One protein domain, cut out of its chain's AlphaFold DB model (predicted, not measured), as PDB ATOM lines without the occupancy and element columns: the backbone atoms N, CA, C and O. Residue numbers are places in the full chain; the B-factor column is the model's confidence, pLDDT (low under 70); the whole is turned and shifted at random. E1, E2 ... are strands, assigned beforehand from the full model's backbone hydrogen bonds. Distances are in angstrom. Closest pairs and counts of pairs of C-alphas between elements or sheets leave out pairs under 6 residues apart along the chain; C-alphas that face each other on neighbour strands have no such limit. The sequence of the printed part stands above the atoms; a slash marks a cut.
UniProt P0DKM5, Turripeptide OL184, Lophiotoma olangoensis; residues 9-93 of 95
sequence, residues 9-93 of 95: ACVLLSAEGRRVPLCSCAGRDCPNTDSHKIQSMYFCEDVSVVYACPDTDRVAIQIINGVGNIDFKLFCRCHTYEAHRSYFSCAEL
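AT A GLANCE: This is residues 9 to 93 of the 95 residues of the protein "Turripeptide OL184" of Lophiotoma olangoensis (UniProt P0DKM5). Amid little regular structure, look for two small antiparallel sheets: E5-E4-E7-E6, strongly twisted and curled like part of a barrel, and a smaller E2-E1-E3 beside its E5 edge. The 85 printed residues include seven named strands, E1 to E7 in chain order, and no named helix: all strand, though under half, 31, are in named elements. The whole is compact, with radius of gyration of the C-alphas 12.5 A and spans 35 by 29 by 24 A.

IN THESE COORDINATES: Find C-alpha 9 at (206.898, 154.390, 100.459), where E1, residues 9 to 13, begins. Next come E2, 19 to 21; E3, 41 to 43; E4, 59 to 64, 12.1 A long; E5, 71 to 74; E6, 80 to 83; and E7, 87 to 92, 15.4 A, ending at C-alpha 92 (187.042, 147.476, 98.053).

HOW THE PARTS SIT: Within hydrogen-bond range are N 73 and O 62, 2.8 A, in hairpin E4-E5; N 60 and O 88, 2.8 A, between E4 and E7; N 82 and O 89, 2.9 A, in hairpin E6-E7; N 20 and O 12, 2.8 A, in hairpin E1-E2; and N 10 and O 42, 2.8 A, between E1 and E3. The closest C-alphas of E1 and E5, Ala 9 and Phe 72, are 5.3 A apart.

THE WHOLE: The printed part has no cut. Links E2 to E3 and E3 to E4 are long, 19 and 15 residues. Look for pLDDT under 70 at residues 66 to 69.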
ATOM      1  N   ALA A   9     207.243 153.041 100.876       95.26
ATOM      2  CA  ALA A   9     206.898 154.390 100.459       95.26
ATOM      3  C   ALA A   9     208.125 155.304 100.585       95.26
ATOM      4  O   ALA A   9     208.710 155.427 101.656       95.26
ATOM      5  N   CYS A  10     208.494 155.975  99.496       95.21
ATOM      6  CA  CYS A  10     209.593 156.936  99.466       95.21
ATOM      7  C   CYS A  10     209.154 158.362  99.793       95.21
ATOM      8  O   CYS A  10     209.958 159.159 100.279       95.21
ATOM      9  N   VAL A  11     207.881 158.693  99.558       94.98
ATOM     10  CA  VAL A  11     207.282 159.984  99.918       94.98
ATOM     11  C   VAL A  11     205.869 159.773 100.442       94.98
ATOM     12  O   VAL A  11     205.081 159.047  99.838       94.98
ATOM     13  N   LEU A  12     205.526 160.496 101.506       93.66
ATOM     14  CA  LEU A  12     204.155 160.693 101.969       93.66
ATOM     15  C   LEU A  12     203.697 162.127 101.662       93.66
ATOM     16  O   LEU A  12     204.423 163.087 101.913       93.66
ATOM     17  N   LEU A  13     202.487 162.299 101.139       94.06
ATOM     18  CA  LEU A  13     201.825 163.596 101.062       94.06
ATOM     19  C   LEU A  13     201.163 163.901 102.407       94.06
ATOM     20  O   LEU A  13     200.282 163.174 102.860       94.06
ATOM     21  N   SER A  14     201.594 164.994 103.029       91.31
ATOM     22  CA  SER A  14     200.910 165.596 104.180       91.31
ATOM     23  C   SER A  14     199.493 166.060 103.819       91.31
ATOM     24  O   SER A  14     199.138 166.165 102.642       91.31
ATOM     25  N   ALA A  15     198.697 166.397 104.837       89.80
ATOM     26  CA  ALA A  15     197.355 166.946 104.649       89.80
ATOM     27  C   ALA A  15     197.358 168.257 103.836       89.80
ATOM     28  O   ALA A  15     196.422 168.506 103.082       89.80
ATOM     29  N   GLU A  16     198.425 169.064 103.915       92.88
ATOM     30  CA  GLU A  16     198.593 170.266 103.086       92.88
ATOM     31  C   GLU A  16     199.165 169.978 101.684       92.88
ATOM     32  O   GLU A  16     199.522 170.899 100.951       92.88
ATOM     33  N   GLY A  17     199.322 168.706 101.303       90.63
ATOM     34  CA  GLY A  17     199.872 168.299 100.008       90.63
ATOM     35  C   GLY A  17     201.392 168.452  99.884       90.63
ATOM     36  O   GLY A  17     201.947 168.247  98.804       90.63
ATOM     37  N   ARG A  18     202.107 168.780 100.969       92.90
ATOM     38  CA  ARG A  18     203.580 168.786 100.963       92.90
ATOM     39  C   ARG A  18     204.114 167.359 100.913       92.90
ATOM     40  O   ARG A  18     203.652 166.505 101.669       92.90
ATOM     41  N   ARG A  19     205.131 167.141 100.078       93.41
ATOM     42  CA  ARG A  19     205.893 165.888  99.985       93.41
ATOM     43  C   ARG A  19     206.835 165.762 101.185       93.41
ATOM     44  O   ARG A  19     207.719 166.599 101.361       93.41
ATOM     45  N   VAL A  20     206.651 164.717 101.977       91.79
ATOM     46  CA  VAL A  20     207.502 164.328 103.103       91.79
ATOM     47  C   VAL A  20     208.356 163.141 102.651       91.79
ATOM     48  O   VAL A  20     207.806 162.057 102.457       91.79
ATOM     49  N   PRO A  21     209.666 163.324 102.408       91.38
ATOM     50  CA  PRO A  21     210.548 162.228 102.019       91.38
ATOM     51  C   PRO A  21     210.775 161.274 103.197       91.38
ATOM     52  O   PRO A  21     211.039 161.725 104.310       91.38
ATOM     53  N   LEU A  22     210.694 159.971 102.930       90.92
ATOM     54  CA  LEU A  22     210.843 158.904 103.924       90.92
ATOM     55  C   LEU A  22     212.165 158.145 103.733       90.92
ATOM     56  O   LEU A  22     212.994 158.068 104.638       90.92
ATOM     57  N   CYS A  23     212.427 157.692 102.508       91.51
ATOM     58  CA  CYS A  23     213.633 156.957 102.124       91.51
ATOM     59  C   CYS A  23     214.102 157.373 100.711       91.51
ATOM     60  O   CYS A  23     213.421 158.120 100.006       91.51
ATOM     61  N   SER A  24     215.300 156.943 100.298       92.37
ATOM     62  CA  SER A  24     215.879 157.241  98.978       92.37
ATOM     63  C   SER A  24     215.749 156.055  98.021       92.37
ATOM     64  O   SER A  24     216.107 154.929  98.362       92.37
ATOM     65  N   CYS A  25     215.313 156.307  96.786       94.22
ATOM     66  CA  CYS A  25     215.183 155.281  95.756       94.22
ATOM     67  C   CYS A  25     216.536 154.943  95.111       94.22
ATOM     68  O   CYS A  25     216.725 155.229  93.939       94.22
ATOM     69  N   ALA A  26     217.498 154.365  95.835       88.43
ATOM     70  CA  ALA A  26     218.805 153.963  95.284       88.43
ATOM     71  C   ALA A  26     219.524 155.072  94.471       88.43
ATOM     72  O   ALA A  26     220.048 154.833  93.384       88.43
ATOM     73  N   GLY A  27     219.524 156.307  94.986       83.41
ATOM     74  CA  GLY A  27     220.223 157.442  94.367       83.41
ATOM     75  C   GLY A  27     219.453 158.179  93.263       83.41
ATOM     76  O   GLY A  27     219.993 159.124  92.694       83.41
ATOM     77  N   ARG A  28     218.201 157.796  92.978       88.41
ATOM     78  CA  ARG A  28     217.259 158.582  92.159       88.41
ATOM     79  C   ARG A  28     216.170 159.218  93.023       88.41
ATOM     80  O   ARG A  28     215.902 158.775  94.144       88.41
ATOM     81  N   ASP A  29     215.527 160.240  92.469       91.31
ATOM     82  CA  ASP A  29     214.367 160.878  93.086       91.31
ATOM     83  C   ASP A  29     213.170 159.921  93.153       91.31
ATOM     84  O   ASP A  29     212.962 159.081  92.275       91.31
ATOM     85  N   CYS A  30     212.363 160.073  94.206       94.64
ATOM     86  CA  CYS A  30     211.100 159.358  94.357       94.64
ATOM     87  C   CYS A  30     210.130 159.781  93.237       94.64
ATOM     88  O   CYS A  30     209.813 160.979  93.151       94.64
ATOM     89  N   PRO A  31     209.649 158.843  92.398       95.52
ATOM     90  CA  PRO A  31     208.761 159.149  91.282       95.52
ATOM     91  C   PRO A  31     207.513 159.934  91.709       95.52
ATOM     92  O   PRO A  31     207.027 159.834  92.837       95.52
ATOM     93  N   ASN A  32     206.987 160.747  90.792       93.71
ATOM     94  CA  ASN A  32     205.783 161.552  91.012       93.71
ATOM     95  C   ASN A  32     204.723 161.302  89.928       93.71
ATOM     96  O   ASN A  32     204.156 162.239  89.372       93.71
ATOM     97  N   THR A  33     204.499 160.035  89.595       94.81
ATOM     98  CA  THR A  33     203.513 159.598  88.599       94.81
ATOM     99  C   THR A  33     202.493 158.659  89.236       94.81
ATOM    100  O   THR A  33     202.774 158.027  90.255       94.81
ATOM    101  N   ASP A  34     201.310 158.550  88.631       93.56
ATOM    102  CA  ASP A  34     200.213 157.740  89.180       93.56
ATOM    103  C   ASP A  34     200.544 156.244  89.230       93.56
ATOM    104  O   ASP A  34     200.122 155.555  90.155       93.56
ATOM    105  N   SER A  35     201.379 155.742  88.313       96.52
ATOM    106  CA  SER A  35     201.858 154.352  88.344       96.52
ATOM    107  C   SER A  35     202.734 154.032  89.558       96.52
ATOM    108  O   SER A  35     202.964 152.869  89.842       96.52
ATOM    109  N   HIS A  36     203.196 155.036  90.304       97.35
ATOM    110  CA  HIS A  36     204.007 154.882  91.514       97.35
ATOM    111  C   HIS A  36     203.267 155.330  92.778       97.35
ATOM    112  O   HIS A  36     203.884 155.464  93.835       97.35
ATOM    113  N   LYS A  37     201.965 155.620  92.688       96.29
ATOM    114  CA  LYS A  37     201.201 156.265  93.756       96.29
ATOM    115  C   LYS A  37     200.069 155.373  94.246       96.29
ATOM    116  O   LYS A  37     199.276 154.876  93.454       96.29
ATOM    117  N   ILE A  38     199.931 155.263  95.566       95.33
ATOM    118  CA  ILE A  38     198.728 154.735  96.221       95.33
ATOM    119  C   ILE A  38     198.261 155.733  97.271       95.33
ATOM    120  O   ILE A  38     198.990 156.042  98.210       95.33
ATOM    121  N   GLN A  39     197.033 156.235  97.116       91.05
ATOM    122  CA  GLN A  39     196.475 157.303  97.951       91.05
ATOM    123  C   GLN A  39     197.433 158.505  98.074       91.05
ATOM    124  O   GLN A  39     197.648 159.230  97.106       91.05
ATOM    125  N   SER A  40     198.014 158.705  99.255       92.98
ATOM    126  CA  SER A  40     198.934 159.795  99.587       92.98
ATOM    127  C   SER A  40     200.396 159.341  99.619       92.98
ATOM    128  O   SER A  40     201.258 160.110 100.027       92.98
ATOM    129  N   MET A  41     200.699 158.108  99.215       95.38
ATOM    130  CA  MET A  41     202.032 157.506  99.265       95.38
ATOM    131  C   MET A  41     202.594 157.326  97.852       95.38
ATOM    132  O   MET A  41     201.880 156.880  96.954       95.38
ATOM    133  N   TYR A  42     203.876 157.640  97.671       97.00
ATOM    134  CA  TYR A  42     204.642 157.329  96.462       97.00
ATOM    135  C   TYR A  42     205.696 156.267  96.755       97.00
ATOM    136  O   TYR A  42     206.289 156.267  97.834       97.00
ATOM    137  N   PHE A  43     205.960 155.411  95.773       96.91
ATOM    138  CA  PHE A  43     206.861 154.266  95.858       96.91
ATOM    139  C   PHE A  43     207.944 154.344  94.779       96.91
ATOM    140  O   PHE A  43     207.752 154.934  93.713       96.91
ATOM    141  N   CYS A  44     209.104 153.744  95.047       96.64
ATOM    142  CA  CYS A  44     210.200 153.702  94.080       96.64
ATOM    143  C   CYS A  44     209.873 152.815  92.871       96.64
ATOM    144  O   CYS A  44     210.363 153.061  91.768       96.64
ATOM    145  N   GLU A  45     209.074 151.778  93.093       96.48
ATOM    146  CA  GLU A  45     208.609 150.805  92.114       96.48
ATOM    147  C   GLU A  45     207.255 151.191  91.529       96.48
ATOM    148  O   GLU A  45     206.465 151.902  92.151       96.48
ATOM    149  N   ASP A  46     206.994 150.692  90.323       96.75
ATOM    150  CA  ASP A  46     205.674 150.764  89.711       96.75
ATOM    151  C   ASP A  46     204.705 149.911  90.542       96.75
ATOM    152  O   ASP A  46     204.873 148.699  90.679       96.75
ATOM    153  N   VAL A  47     203.697 150.540  91.135       96.92
ATOM    154  CA  VAL A  47     202.693 149.841  91.937       96.92
ATOM    155  C   VAL A  47     201.650 149.162  91.058       96.92
ATOM    156  O   VAL A  47     200.997 148.226  91.509       96.92
ATOM    157  N   SER A  48     201.499 149.566  89.792       93.95
ATOM    158  CA  SER A  48     200.502 148.997  88.879       93.95
ATOM    159  C   SER A  48     200.747 147.521  88.548       93.95
ATOM    160  O   SER A  48     199.809 146.821  88.163       93.95
ATOM    161  N   VAL A  49     201.973 147.030  88.766       94.56
ATOM    162  CA  VAL A  49     202.339 145.616  88.584       94.56
ATOM    163  C   VAL A  49     202.187 144.785  89.861       94.56
ATOM    164  O   VAL A  49     202.285 143.560  89.812       94.56
ATOM    165  N   VAL A  50     201.925 145.419  91.008       95.93
ATOM    166  CA  VAL A  50     201.665 144.714  92.270       95.93
ATOM    167  C   VAL A  50     200.320 143.996  92.170       95.93
ATOM    168  O   VAL A  50     199.339 144.541  91.651       95.93
ATOM    169  N   TYR A  51     200.259 142.764  92.670       95.79
ATOM    170  CA  TYR A  51     199.041 141.959  92.644       95.79
ATOM    171  C   TYR A  51     197.918 142.604  93.476       95.79
ATOM    172  O   TYR A  51     198.165 143.276  94.483       95.79
ATOM    173  N   ALA A  52     196.672 142.414  93.044       97.08
ATOM    174  CA  ALA A  52     195.502 142.823  93.815       97.08
ATOM    175  C   ALA A  52     195.369 141.958  95.077       97.08
ATOM    176  O   ALA A  52     195.695 140.770  95.053       97.08
ATOM    177  N   CYS A  53     194.903 142.532  96.183       97.57
ATOM    178  CA  CYS A  53     194.628 141.745  97.379       97.57
ATOM    179  C   CYS A  53     193.513 140.713  97.097       97.57
ATOM    180  O   CYS A  53     192.584 141.012  96.349       97.57
ATOM    181  N   PRO A  54     193.595 139.503  97.677       95.66
ATOM    182  CA  PRO A  54     192.611 138.443  97.464       95.66
ATOM    183  C   PRO A  54     191.314 138.641  98.265       95.66
ATOM    184  O   PRO A  54     190.288 138.074  97.901       95.66
ATOM    185  N   ASP A  55     191.365 139.409  99.354       96.01
ATOM    186  CA  ASP A  55     190.262 139.651 100.281       96.01
ATOM    187  C   ASP A  55     190.446 140.999 101.001       96.01
ATOM    188  O   ASP A  55     191.508 141.629 100.916       96.01
ATOM    189  N   THR A  56     189.383 141.463 101.659       95.40
ATOM    190  CA  THR A  56     189.312 142.770 102.332       95.40
ATOM    191  C   THR A  56     190.011 142.812 103.687       95.40
ATOM    192  O   THR A  56     190.346 143.896 104.158       95.40
ATOM    193  N   ASP A  57     190.273 141.656 104.297       93.15
ATOM    194  CA  ASP A  57     190.848 141.557 105.642       93.15
ATOM    195  C   ASP A  57     192.383 141.506 105.613       93.15
ATOM    196  O   ASP A  57     193.056 141.708 106.630       93.15
ATOM    197  N   ARG A  58     192.970 141.263 104.437       94.08
ATOM    198  CA  ARG A  58     194.417 141.245 104.250       94.08
ATOM    199  C   ARG A  58     195.028 142.631 104.448       94.08
ATOM    200  O   ARG A  58     194.549 143.644 103.939       94.08
ATOM    201  N   VAL A  59     196.179 142.653 105.120       96.80
ATOM    202  CA  VAL A  59     197.037 143.839 105.204       96.80
ATOM    203  C   VAL A  59     197.552 144.185 103.808       96.80
ATOM    204  O   VAL A  59     198.418 143.498 103.264       96.80
ATOM    205  N   ALA A  60     197.019 145.261 103.242       97.77
ATOM    206  CA  ALA A  60     197.435 145.795 101.956       97.77
ATOM    207  C   ALA A  60     198.672 146.682 102.107       97.77
ATOM    208  O   ALA A  60     199.609 146.582 101.316       97.77
ATOM    209  N   ILE A  61     198.701 147.509 103.158       97.36
ATOM    210  CA  ILE A  61     199.837 148.374 103.497       97.36
ATOM    211  C   ILE A  61     200.119 148.254 104.989       97.36
ATOM    212  O   ILE A  61     199.233 148.479 105.809       97.36
ATOM    213  N   GLN A  62     201.348 147.927 105.361       95.29
ATOM    214  CA  GLN A  62     201.770 147.913 106.761       95.29
ATOM    215  C   GLN A  62     202.475 149.215 107.106       95.29
ATOM    216  O   GLN A  62     203.291 149.699 106.324       95.29
ATOM    217  N   ILE A  63     202.213 149.743 108.300       92.16
ATOM    218  CA  ILE A  63     203.051 150.784 108.885       92.16
ATOM    219  C   ILE A  63     204.248 150.085 109.535       92.16
ATOM    220  O   ILE A  63     204.086 149.316 110.484       92.16
ATOM    221  N   ILE A  64     205.439 150.304 108.986       86.96
ATOM    222  CA  ILE A  64     206.698 149.725 109.469       86.96
ATOM    223  C   ILE A  64     207.503 150.799 110.187       86.96
ATOM    224  O   ILE A  64     207.621 151.911 109.695       86.96
ATOM    225  N   ASN A  65     208.068 150.420 111.334       71.45
ATOM    226  CA  ASN A  65     208.802 151.267 112.272       71.45
ATOM    227  C   ASN A  65     208.044 152.510 112.768       71.45
ATOM    228  O   ASN A  65     207.481 153.312 112.035       71.45
ATOM    229  N   GLY A  66     208.025 152.644 114.091       49.94
ATOM    230  CA  GLY A  66     207.350 153.719 114.794       49.94
ATOM    231  C   GLY A  66     207.988 153.945 116.156       49.94
ATOM    232  O   GLY A  66     207.516 153.394 117.140       49.94
ATOM    233  N   VAL A  67     209.054 154.752 116.172       40.34
ATOM    234  CA  VAL A  67     209.302 155.891 117.082       40.34
ATOM    235  C   VAL A  67     210.201 156.858 116.294       40.34
ATOM    236  O   VAL A  67     211.358 156.551 116.031       40.34
ATOM    237  N   GLY A  68     209.665 158.009 115.878       52.90
ATOM    238  CA  GLY A  68     210.407 159.082 115.191       52.90
ATOM    239  C   GLY A  68     210.301 159.105 113.661       52.90
ATOM    240  O   GLY A  68     210.208 160.193 113.105       52.90
ATOM    241  N   ASN A  69     210.222 157.947 112.998       68.96
ATOM    242  CA  ASN A  69     210.007 157.828 111.550       68.96
ATOM    243  C   ASN A  69     208.885 156.822 111.299       68.96
ATOM    244  O   ASN A  69     208.945 155.724 111.842       68.96
ATOM    245  N   ILE A  70     207.861 157.228 110.547       81.13
ATOM    246  CA  ILE A  70     206.751 156.372 110.117       81.13
ATOM    247  C   ILE A  70     207.036 155.983 108.670       81.13
ATOM    248  O   ILE A  70     207.065 156.863 107.811       81.13
ATOM    249  N   ASP A  71     207.209 154.691 108.406       89.77
ATOM    250  CA  ASP A  71     207.331 154.149 107.054       89.77
ATOM    251  C   ASP A  71     206.119 153.290 106.686       89.77
ATOM    252  O   ASP A  71     205.363 152.817 107.539       89.77
ATOM    253  N   PHE A  72     205.932 153.068 105.386       94.36
ATOM    254  CA  PHE A  72     204.819 152.288 104.849       94.36
ATOM    255  C   PHE A  72     205.342 151.246 103.870       94.36
ATOM    256  O   PHE A  72     206.146 151.581 103.003       94.36
ATOM    257  N   LYS A  73     204.860 150.007 103.968       95.46
ATOM    258  CA  LYS A  73     205.185 148.924 103.030       95.46
ATOM    259  C   LYS A  73     203.943 148.421 102.331       95.46
ATOM    260  O   LYS A  73     203.012 147.976 102.999       95.46
ATOM    261  N   LEU A  74     203.953 148.455 101.005       97.54
ATOM    262  CA  LEU A  74     202.885 147.912 100.177       97.54
ATOM    263  C   LEU A  74     203.075 146.402  99.987       97.54
ATOM    264  O   LEU A  74     204.148 145.942  99.600       97.54
ATOM    265  N   PHE A  75     202.012 145.637 100.230       96.88
ATOM    266  CA  PHE A  75     201.970 144.187 100.037       96.88
ATOM    267  C   PHE A  75     201.062 143.769  98.889       96.88
ATOM    268  O   PHE A  75     201.400 142.827  98.176       96.88
ATOM    269  N   CYS A  76     199.918 144.428  98.728       97.57
ATOM    270  CA  CYS A  76     198.964 144.174  97.655       97.57
ATOM    271  C   CYS A  76     198.098 145.413  97.409       97.57
ATOM    272  O   CYS A  76     198.054 146.322  98.239       97.57
ATOM    273  N   ARG A  77     197.432 145.467  96.252       97.27
ATOM    274  CA  ARG A  77     196.596 146.609  95.864       97.27
ATOM    275  C   ARG A  77     195.113 146.403  96.130       97.27
ATOM    276  O   ARG A  77     194.573 145.327  95.890       97.27
ATOM    277  N   CYS A  78     194.460 147.496  96.491       97.41
ATOM    278  CA  CYS A  78     193.016 147.625  96.631       97.41
ATOM    279  C   CYS A  78     192.469 148.660  95.643       97.41
ATOM    280  O   CYS A  78     193.224 149.508  95.156       97.41
ATOM    281  N   HIS A  79     191.158 148.628  95.392       96.06
ATOM    282  CA  HIS A  79     190.465 149.733  94.731       96.06
ATOM    283  C   HIS A  79     190.386 150.938  95.679       96.06
ATOM    284  O   HIS A  79     190.827 152.037  95.344       96.06
ATOM    285  N   THR A  80     189.936 150.695  96.911       96.33
ATOM    286  CA  THR A  80     189.934 151.664  98.015       96.33
ATOM    287  C   THR A  80     190.504 151.024  99.281       96.33
ATOM    288  O   THR A  80     190.450 149.805  99.454       96.33
ATOM    289  N   TYR A  81     191.097 151.837 100.162       96.78
ATOM    290  CA  TYR A  81     191.764 151.367 101.381       96.78
ATOM    291  C   TYR A  81     191.048 151.894 102.617       96.78
ATOM    292  O   TYR A  81     190.675 153.067 102.664       96.78
ATOM    293  N   GLU A  82     190.941 151.044 103.630       96.51
ATOM    294  CA  GLU A  82     190.495 151.399 104.972       96.51
ATOM    295  C   GLU A  82     191.706 151.493 105.906       96.51
ATOM    296  O   GLU A  82     192.593 150.636 105.881       96.51
ATOM    297  N   ALA A  83     191.761 152.552 106.715       93.71
ATOM    298  CA  ALA A  83     192.854 152.785 107.650       93.71
ATOM    299  C   ALA A  83     192.560 152.146 109.012       93.71
ATOM    300  O   ALA A  83     191.561 152.458 109.658       93.71
ATOM    301  N   HIS A  84     193.494 151.327 109.487       93.49
ATOM    302  CA  HIS A  84     193.509 150.749 110.828       93.49
ATOM    303  C   HIS A  84     194.664 151.344 111.638       93.49
ATOM    304  O   HIS A  84     195.509 152.077 111.127       93.49
ATOM    305  N   ARG A  85     194.736 151.015 112.933       89.59
ATOM    306  CA  ARG A  85     195.714 151.618 113.858       89.59
ATOM    307  C   ARG A  85     197.178 151.470 113.413       89.59
ATOM    308  O   ARG A  85     197.988 152.334 113.735       89.59
ATOM    309  N   SER A  86     197.530 150.381 112.731       90.58
ATOM    310  CA  SER A  86     198.916 150.070 112.340       90.58
ATOM    311  C   SER A  86     199.063 149.545 110.908       90.58
ATOM    312  O   SER A  86     200.131 149.061 110.533       90.58
ATOM    313  N   TYR A  87     197.997 149.582 110.113       94.19
ATOM    314  CA  TYR A  87     197.984 149.068 108.746       94.19
ATOM    315  C   TYR A  87     196.781 149.608 107.970       94.19
ATOM    316  O   TYR A  87     195.897 150.239 108.540       94.19
ATOM    317  N   PHE A  88     196.740 149.324 106.675       96.23
ATOM    318  CA  PHE A  88     195.599 149.547 105.804       96.23
ATOM    319  C   PHE A  88     195.179 148.214 105.193       96.23
ATOM    320  O   PHE A  88     196.039 147.413 104.808       96.23
ATOM    321  N   SER A  89     193.877 147.988 105.099       97.15
ATOM    322  CA  SER A  89     193.281 146.853 104.387       97.15
ATOM    323  C   SER A  89     192.444 147.355 103.211       97.15
ATOM    324  O   SER A  89     192.312 148.570 103.021       97.15
ATOM    325  N   CYS A  90     191.913 146.454 102.383       97.55
ATOM    326  CA  CYS A  90     191.019 146.881 101.309       97.55
ATOM    327  C   CYS A  90     189.623 147.160 101.854       97.55
ATOM    328  O   CYS A  90     189.005 146.272 102.430       97.55
ATOM    329  N   ALA A  91     189.108 148.357 101.582       96.69
ATOM    330  CA  ALA A  91     187.676 148.618 101.679       96.69
ATOM    331  C   ALA A  91     186.947 147.992 100.476       96.69
ATOM    332  O   ALA A  91     185.899 147.372 100.629       96.69
ATOM    333  N   GLU A  92     187.546 148.092  99.283       96.99
ATOM    334  CA  GLU A  92     187.042 147.476  98.053       96.99
ATOM    335  C   GLU A  92     188.182 146.800  97.282       96.99
ATOM    336  O   GLU A  92     189.289 147.339  97.148       96.99
ATOM    337  N   LEU A  93     187.902 145.608  96.754       95.83
ATOM    338  CA  LEU A  93     188.829 144.845  95.919       95.83
ATOM    339  C   LEU A  93     188.860 145.378  94.485       95.83
ATOM    340  O   LEU A  93     187.905 145.981  94.003       95.83
TER     341      LEU A  93